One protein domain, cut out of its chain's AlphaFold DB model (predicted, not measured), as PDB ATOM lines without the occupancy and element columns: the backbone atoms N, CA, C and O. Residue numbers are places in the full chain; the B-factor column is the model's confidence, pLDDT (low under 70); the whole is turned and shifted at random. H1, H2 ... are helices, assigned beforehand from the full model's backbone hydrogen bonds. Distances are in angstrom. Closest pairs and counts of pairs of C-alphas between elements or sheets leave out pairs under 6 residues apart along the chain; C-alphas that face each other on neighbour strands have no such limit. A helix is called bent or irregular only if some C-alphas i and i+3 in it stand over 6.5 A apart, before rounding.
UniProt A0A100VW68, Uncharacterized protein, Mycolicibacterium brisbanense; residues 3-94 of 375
ATOM      1  N   GLY A   3     117.821 233.505 165.284       39.19
ATOM      2  CA  GLY A   3     118.553 232.724 164.271       39.19
ATOM      3  C   GLY A   3     119.099 231.374 164.746       39.19
ATOM      4  O   GLY A   3     119.328 230.492 163.924       39.19
ATOM      5  N   ALA A   4     119.296 231.198 166.056       41.25
ATOM      6  CA  ALA A   4     119.857 229.967 166.620       41.25
ATOM      7  C   ALA A   4     118.821 228.829 166.685       41.25
ATOM      8  O   ALA A   4     119.162 227.673 166.458       41.25
ATOM      9  N   GLU A   5     117.549 229.164 166.912       42.62
ATOM     10  CA  GLU A   5     116.438 228.202 166.977       42.62
ATOM     11  C   GLU A   5     116.147 227.590 165.595       42.62
ATOM     12  O   GLU A   5     115.982 226.382 165.473       42.62
ATOM     13  N   VAL A   6     116.228 228.391 164.527       51.81
ATOM     14  CA  VAL A   6     116.033 227.919 163.143       51.81
ATOM     15  C   VAL A   6     117.194 227.036 162.667       51.81
ATOM     16  O   VAL A   6     116.988 226.094 161.902       51.81
ATOM     17  N   GLN A   7     118.423 227.302 163.123       45.28
ATOM     18  CA  GLN A   7     119.579 226.452 162.813       45.28
ATOM     19  C   GLN A   7     119.545 225.128 163.583       45.28
ATOM     20  O   GLN A   7     119.893 224.098 163.010       45.28
ATOM     21  N   ALA A   8     119.067 225.131 164.830       44.31
ATOM     22  CA  ALA A   8     118.840 223.909 165.594       44.31
ATOM     23  C   ALA A   8     117.718 223.055 164.979       44.31
ATOM     24  O   ALA A   8     117.914 221.860 164.786       44.31
ATOM     25  N   ASP A   9     116.600 223.657 164.563       44.62
ATOM     26  CA  ASP A   9     115.499 222.942 163.899       44.62
ATOM     27  C   ASP A   9     115.897 222.369 162.531       44.62
ATOM     28  O   ASP A   9     115.485 221.264 162.169       44.62
ATOM     29  N   ASN A  10     116.729 223.085 161.770       49.69
ATOM     30  CA  ASN A  10     117.238 222.599 160.487       49.69
ATOM     31  C   ASN A  10     118.304 221.510 160.659       49.69
ATOM     32  O   ASN A  10     118.344 220.582 159.855       49.69
ATOM     33  N   PHE A  11     119.118 221.567 161.718       50.16
ATOM     34  CA  PHE A  11     120.048 220.491 162.064       50.16
ATOM     35  C   PHE A  11     119.298 219.244 162.550       50.16
ATOM     36  O   PHE A  11     119.563 218.145 162.078       50.16
ATOM     37  N   VAL A  12     118.285 219.407 163.404       49.50
ATOM     38  CA  VAL A  12     117.425 218.307 163.861       49.50
ATOM     39  C   VAL A  12     116.656 217.685 162.692       49.50
ATOM     40  O   VAL A  12     116.550 216.467 162.633       49.50
ATOM     41  N   LYS A  13     116.191 218.467 161.707       47.69
ATOM     42  CA  LYS A  13     115.573 217.936 160.474       47.69
ATOM     43  C   LYS A  13     116.567 217.293 159.506       47.69
ATOM     44  O   LYS A  13     116.184 216.350 158.828       47.69
ATOM     45  N   ALA A  14     117.813 217.761 159.443       46.38
ATOM     46  CA  ALA A  14     118.864 217.149 158.625       46.38
ATOM     47  C   ALA A  14     119.395 215.840 159.232       46.38
ATOM     48  O   ALA A  14     119.822 214.957 158.498       46.38
ATOM     49  N   VAL A  15     119.337 215.697 160.559       50.56
ATOM     50  CA  VAL A  15     119.714 214.464 161.266       50.56
ATOM     51  C   VAL A  15     118.530 213.486 161.372       50.56
ATOM     52  O   VAL A  15     118.742 212.281 161.287       50.56
ATOM     53  N   ASN A  16     117.284 213.974 161.471       46.12
ATOM     54  CA  ASN A  16     116.067 213.142 161.405       46.12
ATOM     55  C   ASN A  16     115.628 212.793 159.973       46.12
ATOM     56  O   ASN A  16     114.769 211.933 159.789       46.12
ATOM     57  N   GLY A  17     116.157 213.482 158.964       41.34
ATOM     58  CA  GLY A  17     115.828 213.272 157.561       41.34
ATOM     59  C   GLY A  17     116.754 212.242 156.938       41.34
ATOM     60  O   GLY A  17     117.760 212.615 156.351       41.34
ATOM     61  N   ASP A  18     116.398 210.964 157.068       44.72
ATOM     62  CA  ASP A  18     116.927 209.865 156.253       44.72
ATOM     63  C   ASP A  18     118.461 209.873 156.086       44.72
ATOM     64  O   ASP A  18     119.009 209.966 154.982       44.72
ATOM     65  N   VAL A  19     119.185 209.603 157.176       44.75
ATOM     66  CA  VAL A  19     120.317 208.682 157.006       44.75
ATOM     67  C   VAL A  19     119.690 207.429 156.416       44.75
ATOM     68  O   VAL A  19     118.932 206.755 157.108       44.75
ATOM     69  N   ARG A  20     119.909 207.178 155.120       44.66
ATOM     70  CA  ARG A  20     119.345 206.030 154.407       44.66
ATOM     71  C   ARG A  20     119.820 204.732 155.060       44.66
ATOM     72  O   ARG A  20     120.773 204.103 154.614       44.66
ATOM     73  N   LEU A  21     119.105 204.313 156.100       45.06
ATOM     74  CA  LEU A  21     119.205 203.007 156.741       45.06
ATOM     75  C   LEU A  21     118.863 201.882 155.759       45.06
ATOM     76  O   LEU A  21     119.214 200.737 155.998       45.06
ATOM     77  N   SER A  22     118.262 202.199 154.612       45.53
ATOM     78  CA  SER A  22     118.095 201.273 153.492       45.53
ATOM     79  C   SER A  22     119.405 200.880 152.797       45.53
ATOM     80  O   SER A  22     119.426 199.875 152.107       45.53
ATOM     81  N   ALA A  23     120.505 201.622 152.979       45.47
ATOM     82  CA  ALA A  23     121.844 201.155 152.597       45.47
ATOM     83  C   ALA A  23     122.511 200.321 153.709       45.47
ATOM     84  O   ALA A  23     123.541 199.693 153.485       45.47
ATOM     85  N   LEU A  24     121.931 200.327 154.913       46.53
ATOM     86  CA  LEU A  24     122.389 199.548 156.055       46.53
ATOM     87  C   LEU A  24     121.701 198.166 156.125       46.53
ATOM     88  O   LEU A  24     122.213 197.279 156.794       46.53
ATOM     89  N   THR A  25     120.595 197.933 155.410       48.31
ATOM     90  CA  THR A  25     119.905 196.624 155.382       48.31
ATOM     91  C   THR A  25     120.710 195.498 154.725       48.31
ATOM     92  O   THR A  25     120.352 194.347 154.902       48.31
ATOM     93  N   ASP A  26     121.792 195.815 154.006       48.97
ATOM     94  CA  ASP A  26     122.719 194.826 153.420       48.97
ATOM     95  C   ASP A  26     123.910 194.490 154.338       48.97
ATOM     96  O   ASP A  26     124.799 193.712 153.985       48.97
ATOM     97  N   LEU A  27     123.974 195.085 155.530       58.94
ATOM     98  CA  LEU A  27     124.987 194.725 156.512       58.94
ATOM     99  C   LEU A  27     124.468 193.568 157.359       58.94
ATOM    100  O   LEU A  27     123.654 193.773 158.254       58.94
ATOM    101  N   ALA A  28     125.046 192.384 157.162       58.44
ATOM    102  CA  ALA A  28     124.695 191.153 157.878       58.44
ATOM    103  C   ALA A  28     124.686 191.258 159.426       58.44
ATOM    104  O   ALA A  28     124.149 190.394 160.116       58.44
ATOM    105  N   TRP A  29     125.294 192.298 160.018       59.94
ATOM    106  CA  TRP A  29     125.230 192.538 161.466       59.94
ATOM    107  C   TRP A  29     123.914 193.193 161.926       59.94
ATOM    108  O   TRP A  29     123.561 193.067 163.098       59.94
ATOM    109  N   LEU A  30     123.181 193.865 161.031       64.31
ATOM    110  CA  LEU A  30     121.885 194.492 161.316       64.31
ATOM    111  C   LEU A  30     120.715 193.510 161.251       64.31
ATOM    112  O   LEU A  30     119.706 193.746 161.920       64.31
ATOM    113  N   ASP A  31     120.888 192.373 160.575       66.44
ATOM    114  CA  ASP A  31     119.926 191.260 160.565       66.44
ATOM    115  C   ASP A  31     119.646 190.721 161.976       66.44
ATOM    116  O   ASP A  31     118.556 190.232 162.272       66.44
ATOM    117  N   GLY A  32     120.599 190.903 162.897       67.44
ATOM    118  CA  GLY A  32     120.426 190.550 164.299       67.44
ATOM    119  C   GLY A  32     119.465 191.460 165.072       67.44
ATOM    120  O   GLY A  32     118.929 191.021 166.087       67.44
ATOM    121  N   ILE A  33     119.206 192.705 164.642       79.50
ATOM    122  CA  ILE A  33     118.364 193.647 165.409       79.50
ATOM    123  C   ILE A  33     116.915 193.148 165.539       79.50
ATOM    124  O   ILE A  33     116.427 193.090 166.673       79.50
ATOM    125  N   PRO A  34     116.223 192.740 164.455       80.38
ATOM    126  CA  PRO A  34     114.893 192.140 164.565       80.38
ATOM    127  C   PRO A  34     114.868 190.897 165.466       80.38
ATOM    128  O   PRO A  34     113.937 190.723 166.254       80.38
ATOM    129  N   ALA A  35     115.909 190.059 165.401       79.25
ATOM    130  CA  ALA A  35     116.041 188.875 166.248       79.25
ATOM    131  C   ALA A  35     116.170 189.248 167.736       79.25
ATOM    132  O   ALA A  35     115.463 188.694 168.576       79.25
ATOM    133  N   TRP A  36     116.993 190.248 168.063       81.38
ATOM    134  CA  TRP A  36     117.130 190.774 169.423       81.38
ATOM    135  C   TRP A  36     115.841 191.413 169.944       81.38
ATOM    136  O   TRP A  36     115.463 191.170 171.085       81.38
ATOM    137  N   GLN A  37     115.131 192.196 169.127       83.94
ATOM    138  CA  GLN A  37     113.843 192.788 169.512       83.94
ATOM    139  C   GLN A  37     112.787 191.715 169.801       83.94
ATOM    140  O   GLN A  37     112.050 191.801 170.788       83.94
ATOM    141  N   LYS A  38     112.733 190.674 168.965       82.69
ATOM    142  CA  LYS A  38     111.845 189.532 169.173       82.69
ATOM    143  C   LYS A  38     112.227 188.764 170.442       82.69
ATOM    144  O   LYS A  38     111.362 188.544 171.280       82.69
ATOM    145  N   PHE A  39     113.508 188.472 170.658       86.50
ATOM    146  CA  PHE A  39     113.979 187.832 171.891       86.50
ATOM    147  C   PHE A  39     113.651 188.655 173.147       86.50
ATOM    148  O   PHE A  39     113.134 188.113 174.117       86.50
ATOM    149  N   LEU A  40     113.884 189.971 173.134       86.31
ATOM    150  CA  LEU A  40     113.597 190.846 174.278       86.31
ATOM    151  C   LEU A  40     112.097 190.967 174.586       86.31
ATOM    152  O   LEU A  40     111.738 191.269 175.721       86.31
ATOM    153  N   SER A  41     111.225 190.744 173.599       86.62
ATOM    154  CA  SER A  41     109.770 190.818 173.779       86.62
ATOM    155  C   SER A  41     109.132 189.484 174.168       86.62
ATOM    156  O   SER A  41     108.148 189.489 174.905       86.62
ATOM    157  N   THR A  42     109.672 188.348 173.715       87.88
ATOM    158  CA  THR A  42     109.082 187.020 173.961       87.88
ATOM    159  C   THR A  42     109.886 186.143 174.921       87.88
ATOM    160  O   THR A  42     109.341 185.183 175.459       87.88
ATOM    161  N   GLY A  43     111.172 186.434 175.124       82.25
ATOM    162  CA  GLY A  43     112.126 185.553 175.807       82.25
ATOM    163  C   GLY A  43     112.506 184.299 175.008       82.25
ATOM    164  O   GLY A  43     113.177 183.418 175.543       82.25
ATOM    165  N   ASP A  44     112.074 184.191 173.749       84.88
ATOM    166  CA  ASP A  44     112.232 182.991 172.925       84.88
ATOM    167  C   ASP A  44     113.549 183.013 172.135       84.88
ATOM    168  O   ASP A  44     113.748 183.856 171.256       84.88
ATOM    169  N   LEU A  45     114.438 182.054 172.415       85.31
ATOM    170  CA  LEU A  45     115.704 181.879 171.692       85.31
ATOM    171  C   LEU A  45     115.500 181.469 170.224       85.31
ATOM    172  O   LEU A  45     116.392 181.694 169.404       85.31
ATOM    173  N   GLY A  46     114.316 180.961 169.857       82.94
ATOM    174  CA  GLY A  46     113.908 180.737 168.470       82.94
ATOM    175  C   GLY A  46     113.913 182.010 167.616       82.94
ATOM    176  O   GLY A  46     113.965 181.933 166.392       82.94
ATOM    177  N   ALA A  47     113.937 183.196 168.236       83.69
ATOM    178  CA  ALA A  47     114.094 184.472 167.544       83.69
ATOM    179  C   ALA A  47     115.409 184.602 166.756       83.69
ATOM    180  O   ALA A  47     115.453 185.364 165.792       83.69
ATOM    181  N   PHE A  48     116.460 183.872 167.149       84.69
ATOM    182  CA  PHE A  48     117.769 183.910 166.492       84.69
ATOM    183  C   PHE A  48     117.931 182.872 165.377       84.69
ATOM    184  O   PHE A  48     118.937 182.905 164.671       84.69
ATOM    185  N   VAL A  49     116.974 181.961 165.193       84.75
ATOM    186  CA  VAL A  49     117.034 180.954 164.127       84.75
ATOM    187  C   VAL A  49     116.690 181.622 162.788       84.75
ATOM    188  O   VAL A  49     115.598 182.182 162.675       84.75
ATOM    189  N   PRO A  50     117.589 181.598 161.783       79.69
ATOM    190  CA  PRO A  50     117.295 182.147 160.465       79.69
ATOM    191  C   PRO A  50     116.139 181.395 159.809       79.69
ATOM    192  O   PRO A  50     116.076 180.165 159.883       79.69
ATOM    193  N   LEU A  51     115.229 182.121 159.159       73.69
ATOM    194  CA  LEU A  51     114.188 181.493 158.352       73.69
ATOM    195  C   LEU A  51     114.756 181.039 156.998       73.69
ATOM    196  O   LEU A  51     115.795 181.509 156.536       73.69
ATOM    197  N   ALA A  52     114.061 180.103 156.348       68.12
ATOM    198  CA  ALA A  52     114.489 179.508 155.079       68.12
ATOM    199  C   ALA A  52     114.549 180.507 153.906       68.12
ATOM    200  O   ALA A  52     115.213 180.239 152.909       68.12
ATOM    201  N   ASP A  53     113.870 181.647 154.018       68.62
ATOM    202  CA  ASP A  53     113.913 182.749 153.051       68.62
ATOM    203  C   ASP A  53     115.100 183.705 153.281       68.62
ATOM    204  O   ASP A  53     115.222 184.716 152.592       68.62
ATOM    205  N   GLY A  54     115.979 183.386 154.239       64.25
ATOM    206  CA  GLY A  54     117.117 184.218 154.617       64.25
ATOM    207  C   GLY A  54     116.725 185.472 155.394       64.25
ATOM    208  O   GLY A  54     117.591 186.297 155.672       64.25
ATOM    209  N   THR A  55     115.447 185.637 155.752       62.81
ATOM    210  CA  THR A  55     114.978 186.791 156.515       62.81
ATOM    211  C   THR A  55     114.969 186.494 158.012       62.81
ATOM    212  O   THR A  55     114.553 185.428 158.465       62.81
ATOM    213  N   GLY A  56     115.426 187.463 158.805       67.75
ATOM    214  CA  GLY A  56     115.435 187.366 160.265       67.75
ATOM    215  C   GLY A  56     116.414 186.334 160.838       67.75
ATOM    216  O   GLY A  56     117.094 185.592 160.133       67.75
ATOM    217  N   GLY A  57     116.487 186.303 162.168       75.12
ATOM    218  CA  GLY A  57     117.454 185.490 162.902       75.12
ATOM    219  C   GLY A  57     118.833 186.143 163.020       75.12
ATOM    220  O   GLY A  57     119.074 187.260 162.579       75.12
ATOM    221  N   TYR A  58     119.752 185.446 163.677       79.12
ATOM    222  CA  TYR A  58     121.145 185.854 163.790       79.12
ATOM    223  C   TYR A  58     121.999 184.594 163.855       79.12
ATOM    224  O   TYR A  58     122.082 183.949 164.899       79.12
ATOM    225  N   ALA A  59     122.619 184.228 162.731       75.50
ATOM    226  CA  ALA A  59     123.304 182.943 162.571       75.50
ATOM    227  C   ALA A  59     124.362 182.670 163.657       75.50
ATOM    228  O   ALA A  59     124.549 181.528 164.061       75.50
ATOM    229  N   ALA A  60     125.007 183.713 164.192       75.44
ATOM    230  CA  ALA A  60     125.975 183.561 165.277       75.44
ATOM    231  C   ALA A  60     125.349 183.080 166.604       75.44
ATOM    232  O   ALA A  60     126.045 182.480 167.419       75.44
ATOM    233  N   LEU A  61     124.054 183.332 166.828       81.19
ATOM    234  CA  LEU A  61     123.322 182.945 168.041       81.19
ATOM    235  C   LEU A  61     122.189 181.938 167.783       81.19
ATOM    236  O   LEU A  61     121.504 181.534 168.721       81.19
ATOM    237  N   SER A  62     121.995 181.484 166.545       83.75
ATOM    238  CA  SER A  62     120.929 180.541 166.180       83.75
ATOM    239  C   SER A  62     121.039 179.199 166.913       83.75
ATOM    240  O   SER A  62     120.031 178.584 167.257       83.75
ATOM    241  N   ALA A  63     122.267 178.787 167.240       83.56
ATOM    242  CA  ALA A  63     122.560 177.565 167.981       83.56
ATOM    243  C   ALA A  63     122.029 177.568 169.429       83.56
ATOM    244  O   ALA A  63     121.876 176.498 170.019       83.56
ATOM    245  N   LEU A  64     121.739 178.735 170.024       87.19
ATOM    246  CA  LEU A  64     121.290 178.814 171.420       87.19
ATOM    247  C   LEU A  64     119.947 178.102 171.632       87.19
ATOM    248  O   LEU A  64     119.777 177.436 172.652       87.19
ATOM    249  N   ALA A  65     119.025 178.195 170.670       86.00
ATOM    250  CA  ALA A  65     117.737 177.504 170.735       86.00
ATOM    251  C   ALA A  65     117.916 175.974 170.753       86.00
ATOM    252  O   ALA A  65     117.287 175.278 171.552       86.00
ATOM    253  N   SER A  66     118.832 175.455 169.929       87.38
ATOM    254  CA  SER A  66     119.192 174.033 169.904       87.38
ATOM    255  C   SER A  66     119.805 173.567 171.225       87.38
ATOM    256  O   SER A  66     119.387 172.541 171.757       87.38
ATOM    257  N   TYR A  67     120.732 174.333 171.813       86.75
ATOM    258  CA  TYR A  67     121.294 173.996 173.126       86.75
ATOM    259  C   TYR A  67     120.249 174.037 174.242       86.75
ATOM    260  O   TYR A  67     120.217 173.136 175.077       86.75
ATOM    261  N   GLN A  68     119.375 175.048 174.262       89.44
ATOM    262  CA  GLN A  68     118.298 175.130 175.249       89.44
ATOM    263  C   GLN A  68     117.375 173.911 175.155       89.44
ATOM    264  O   GLN A  68     117.054 173.305 176.179       89.44
ATOM    265  N   SER A  69     116.980 173.534 173.938       87.12
ATOM    266  CA  SER A  69     116.155 172.351 173.699       87.12
ATOM    267  C   SER A  69     116.852 171.077 174.190       87.12
ATOM    268  O   SER A  69     116.253 170.314 174.951       87.12
ATOM    269  N   PHE A  70     118.143 170.906 173.886       88.50
ATOM    270  CA  PHE A  70     118.948 169.778 174.358       88.50
ATOM    271  C   PHE A  70     119.026 169.710 175.888       88.50
ATOM    272  O   PHE A  70     118.730 168.671 176.469       88.50
ATOM    273  N   PHE A  71     119.361 170.812 176.566       90.38
ATOM    274  CA  PHE A  71     119.457 170.824 178.031       90.38
ATOM    275  C   PHE A  71     118.105 170.646 178.732       90.38
ATOM    276  O   PHE A  71     118.068 170.186 179.871       90.38
ATOM    277  N   THR A  72     117.001 170.993 178.066       90.50
ATOM    278  CA  THR A  72     115.648 170.851 178.624       90.50
ATOM    279  C   THR A  72     115.096 169.440 178.435       90.50
ATOM    280  O   THR A  72     114.471 168.893 179.339       90.50
ATOM    281  N   THR A  73     115.301 168.852 177.256       90.31
ATOM    282  CA  THR A  73     114.682 167.574 176.860       90.31
ATOM    283  C   THR A  73     115.619 166.376 176.996       90.31
ATOM    284  O   THR A  73     115.152 165.244 177.085       90.31
ATOM    285  N   GLY A  74     116.934 166.605 176.999       86.25
ATOM    286  CA  GLY A  74     117.954 165.566 176.862       86.25
ATOM    287  C   GLY A  74     118.045 164.961 175.456       86.25
ATOM    288  O   GLY A  74     118.826 164.034 175.249       86.25
ATOM    289  N   ASP A  75     117.266 165.451 174.487       87.75
ATOM    290  CA  ASP A  75     117.210 164.883 173.142       87.75
ATOM    291  C   ASP A  75     118.369 165.389 172.273       87.75
ATOM    292  O   ASP A  75     118.424 166.564 171.901       87.75
ATOM    293  N   LEU A  76     119.284 164.489 171.901       85.94
ATOM    294  CA  LEU A  76     120.407 164.780 171.002       85.94
ATOM    295  C   LEU A  76     119.954 165.248 169.611       85.94
ATOM    296  O   LEU A  76     120.704 165.961 168.946       85.94
ATOM    297  N   SER A  77     118.750 164.876 169.163       85.88
ATOM    298  CA  SER A  77     118.228 165.284 167.854       85.88
ATOM    299  C   SER A  77     118.034 166.803 167.756       85.88
ATOM    300  O   SER A  77     118.192 167.388 166.683       85.88
ATOM    301  N   SER A  78     117.801 167.468 168.892       85.88
ATOM    302  CA  SER A  78     117.627 168.923 168.976       85.88
ATOM    303  C   SER A  78     118.885 169.725 168.611       85.88
ATOM    304  O   SER A  78     118.788 170.894 168.224       85.88
ATOM    305  N   LEU A  79     120.063 169.090 168.661       87.06
ATOM    306  CA  LEU A  79     121.331 169.681 168.230       87.06
ATOM    307  C   LEU A  79     121.489 169.705 166.703       87.06
ATOM    308  O   LEU A  79     122.385 170.381 166.209       87.06
ATOM    309  N   GLY A  80     120.615 169.033 165.949       83.25
ATOM    310  CA  GLY A  80     120.697 168.937 164.487       83.25
ATOM    311  C   GLY A  80     120.641 170.268 163.732       83.25
ATOM    312  O   GLY A  80     121.070 170.333 162.587       83.25
ATOM    313  N   GLY A  81     120.141 171.333 164.367       76.25
ATOM    314  CA  GLY A  81     120.157 172.690 163.809       76.25
ATOM    315  C   GLY A  81     121.528 173.377 163.853       76.25
ATOM    316  O   GLY A  81     121.694 174.443 163.268       76.25
ATOM    317  N   ILE A  82     122.510 172.792 164.545       82.81
ATOM    318  CA  ILE A  82     123.886 173.285 164.613       82.81
ATOM    319  C   ILE A  82     124.696 172.551 163.554       82.81
ATOM    320  O   ILE A  82     124.754 171.326 163.569       82.81
ATOM    321  N   ASP A  83     125.376 173.288 162.679       78.88
ATOM    322  CA  ASP A  83     126.101 172.720 161.535       78.88
ATOM    323  C   ASP A  83     127.080 171.595 161.932       78.88
ATOM    324  O   ASP A  83     127.042 170.499 161.373       78.88
ATOM    325  N   ALA A  84     127.852 171.800 163.007       76.94
ATOM    326  CA  ALA A  84     128.779 170.805 163.559       76.94
ATOM    327  C   ALA A  84     128.106 169.507 164.060       76.94
ATOM    328  O   ALA A  84     128.767 168.478 164.196       76.94
ATOM    329  N   PHE A  85     126.801 169.546 164.339       82.62
ATOM    330  CA  PHE A  85     125.997 168.433 164.846       82.62
ATOM    331  C   PHE A  85     124.869 168.027 163.887       82.62
ATOM    332  O   PHE A  85     124.057 167.166 164.228       82.62
ATOM    333  N   SER A  86     124.836 168.586 162.675       83.56
ATOM    334  CA  SER A  86     123.797 168.350 161.662       83.56
ATOM    335  C   SER A  86     123.657 166.876 161.264       83.56
ATOM    336  O   SER A  86     122.592 166.429 160.844       83.56
ATOM    337  N   ALA A  87     124.717 166.089 161.462       77.38
ATOM    338  CA  ALA A  87     124.737 164.650 161.239       77.38
ATOM    339  C   ALA A  87     124.084 163.822 162.363       77.38
ATOM    340  O   ALA A  87     123.704 162.675 162.122       77.38
ATOM    341  N   LEU A  88     123.958 164.360 163.585       83.88
ATOM    342  CA  LEU A  88     123.477 163.600 164.745       83.88
ATOM    343  C   LEU A  88     122.054 163.059 164.562       83.88
ATOM    344  O   LEU A  88     121.867 161.873 164.827       83.88
ATOM    345  N   PRO A  89     121.057 163.831 164.086       83.50
ATOM    346  CA  PRO A  89     119.705 163.301 163.919       83.50
ATOM    347  C   PRO A  89     119.654 162.096 162.974       83.50
ATOM    348  O   PRO A  89     119.006 161.099 163.283       83.50
ATOM    349  N   ASN A  90     120.386 162.156 161.855       81.44
ATOM    350  CA  ASN A  90     120.452 161.058 160.888       81.44
ATOM    351  C   ASN A  90     121.168 159.838 161.481       81.44
ATOM    352  O   ASN A  90     120.695 158.712 161.335       81.44
ATOM    353  N   LEU A  91     122.262 160.065 162.220       82.06
ATOM    354  CA  LEU A  91     122.988 159.006 162.921       82.06
ATOM    355  C   LEU A  91     122.108 158.306 163.967       82.06
ATOM    356  O   LEU A  91     122.095 157.078 164.027       82.06
ATOM    357  N   LEU A  92     121.349 159.067 164.763       84.75
ATOM    358  CA  LEU A  92     120.422 158.524 165.762       84.75
ATOM    359  C   LEU A  92     119.255 157.762 165.117       84.75
ATOM    360  O   LEU A  92     118.803 156.763 165.672       84.75
ATOM    361  N   ALA A  93     118.791 158.197 163.943       81.94
ATOM    362  CA  ALA A  93     117.760 157.507 163.170       81.94
ATOM    363  C   ALA A  93     118.274 156.248 162.440       81.94
ATOM    364  O   ALA A  93     117.477 155.515 161.857       81.94
ATOM    365  N   GLY A  94     119.591 155.997 162.446       75.12
ATOM    366  CA  GLY A  94     120.217 154.938 161.649       75.12
ATOM    367  C   GLY A  94     120.152 155.189 160.137       75.12
ATOM    368  O   GLY A  94     120.355 154.263 159.351       75.12
TER     369      GLY A  94
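What this domain is: This is residues 3 to 94 of the 375 residues of an uncharacterized protein of Mycolicibacterium brisbanense (UniProt A0A100VW68). Five short helices, H2 to H6, follow one another in a zigzag row that makes a small body, and a long arm, residues 3 to 27 with H1 in it, sticks out from the H2 end and touches no other helix. Within the row H4 and H5 fold back on each other as a helical hairpin, and H6 sits at the far end. The printed part has 92 residues with six named helices, H1 to H6 in chain order, and no named strand; the class is all helix. It is extended, a rod with a radius of gyration of the C-alphas of 20.6 A and spans of 77 by 24 by 17 A, and the arm makes much of that length.

Where its parts are: Find C-alpha 3 at (118.553, 232.724, 164.271); from there H1, residues 3 to 16, runs 19.9 A to C-alpha 16 at (116.067, 213.142, 161.405). Go on along residues 17 to 31, which hold no named element, and you reach H2, residues 32 to 42, 15.3 A long. H3 is residues 45 to 48. After residues 49 to 62, again with no named element, look for H4 at residues 63 to 73, 15.5 A long. H5 is residues 76 to 81; it is irregular, but only just, with C-alphas 78 and 81 being 6.9 A apart. H6, residues 88 to 92, ends at C-alpha 92 at (120.422, 158.524, 165.762).

How they stand to each other: Begin with H1, which is apart from H2 and from the other four helices. H2 and H3 touch, their closest C-alphas being those of Ala 35 and Ala 47, 5.0 A apart. H3 and H4 touch, closest at the C-alphas of Leu 45 and Ala 65, 4.9 A apart. H4 and H5 touch as a hairpin, opposite ways at a shallow tilt of 16 degrees, with the C-alphas of Ser 66 and Leu 79 closest at 5.1 A. H5 and H6 touch, closest at the C-alphas of Ser 77 and Pro 89, 4.6 A apart. H2 and H4 are apart, and so are H4 and H6. In H1, H2, H4 and H6 every O i to N i+4 pair is within hydrogen-bond range; in H5 it is 0 of 2, beside 2 of 3 O i to N i+3 pairs, and H3 is too short for an O i to N i+4 pair.

The domain as a whole: The C-alphas of Gly 3 and Gly 94 are the two farthest apart, at 77.8 A. Without residues 3 to 27, which stand free, the body spans 39 by 23 by 16 A. The printed part has no cut; the links H1 to H2 and H3 to H4 are long. The mean pLDDT of the printed part is 71.3, and you will find values under 70 at residues 3 to 32 and 52 to 56.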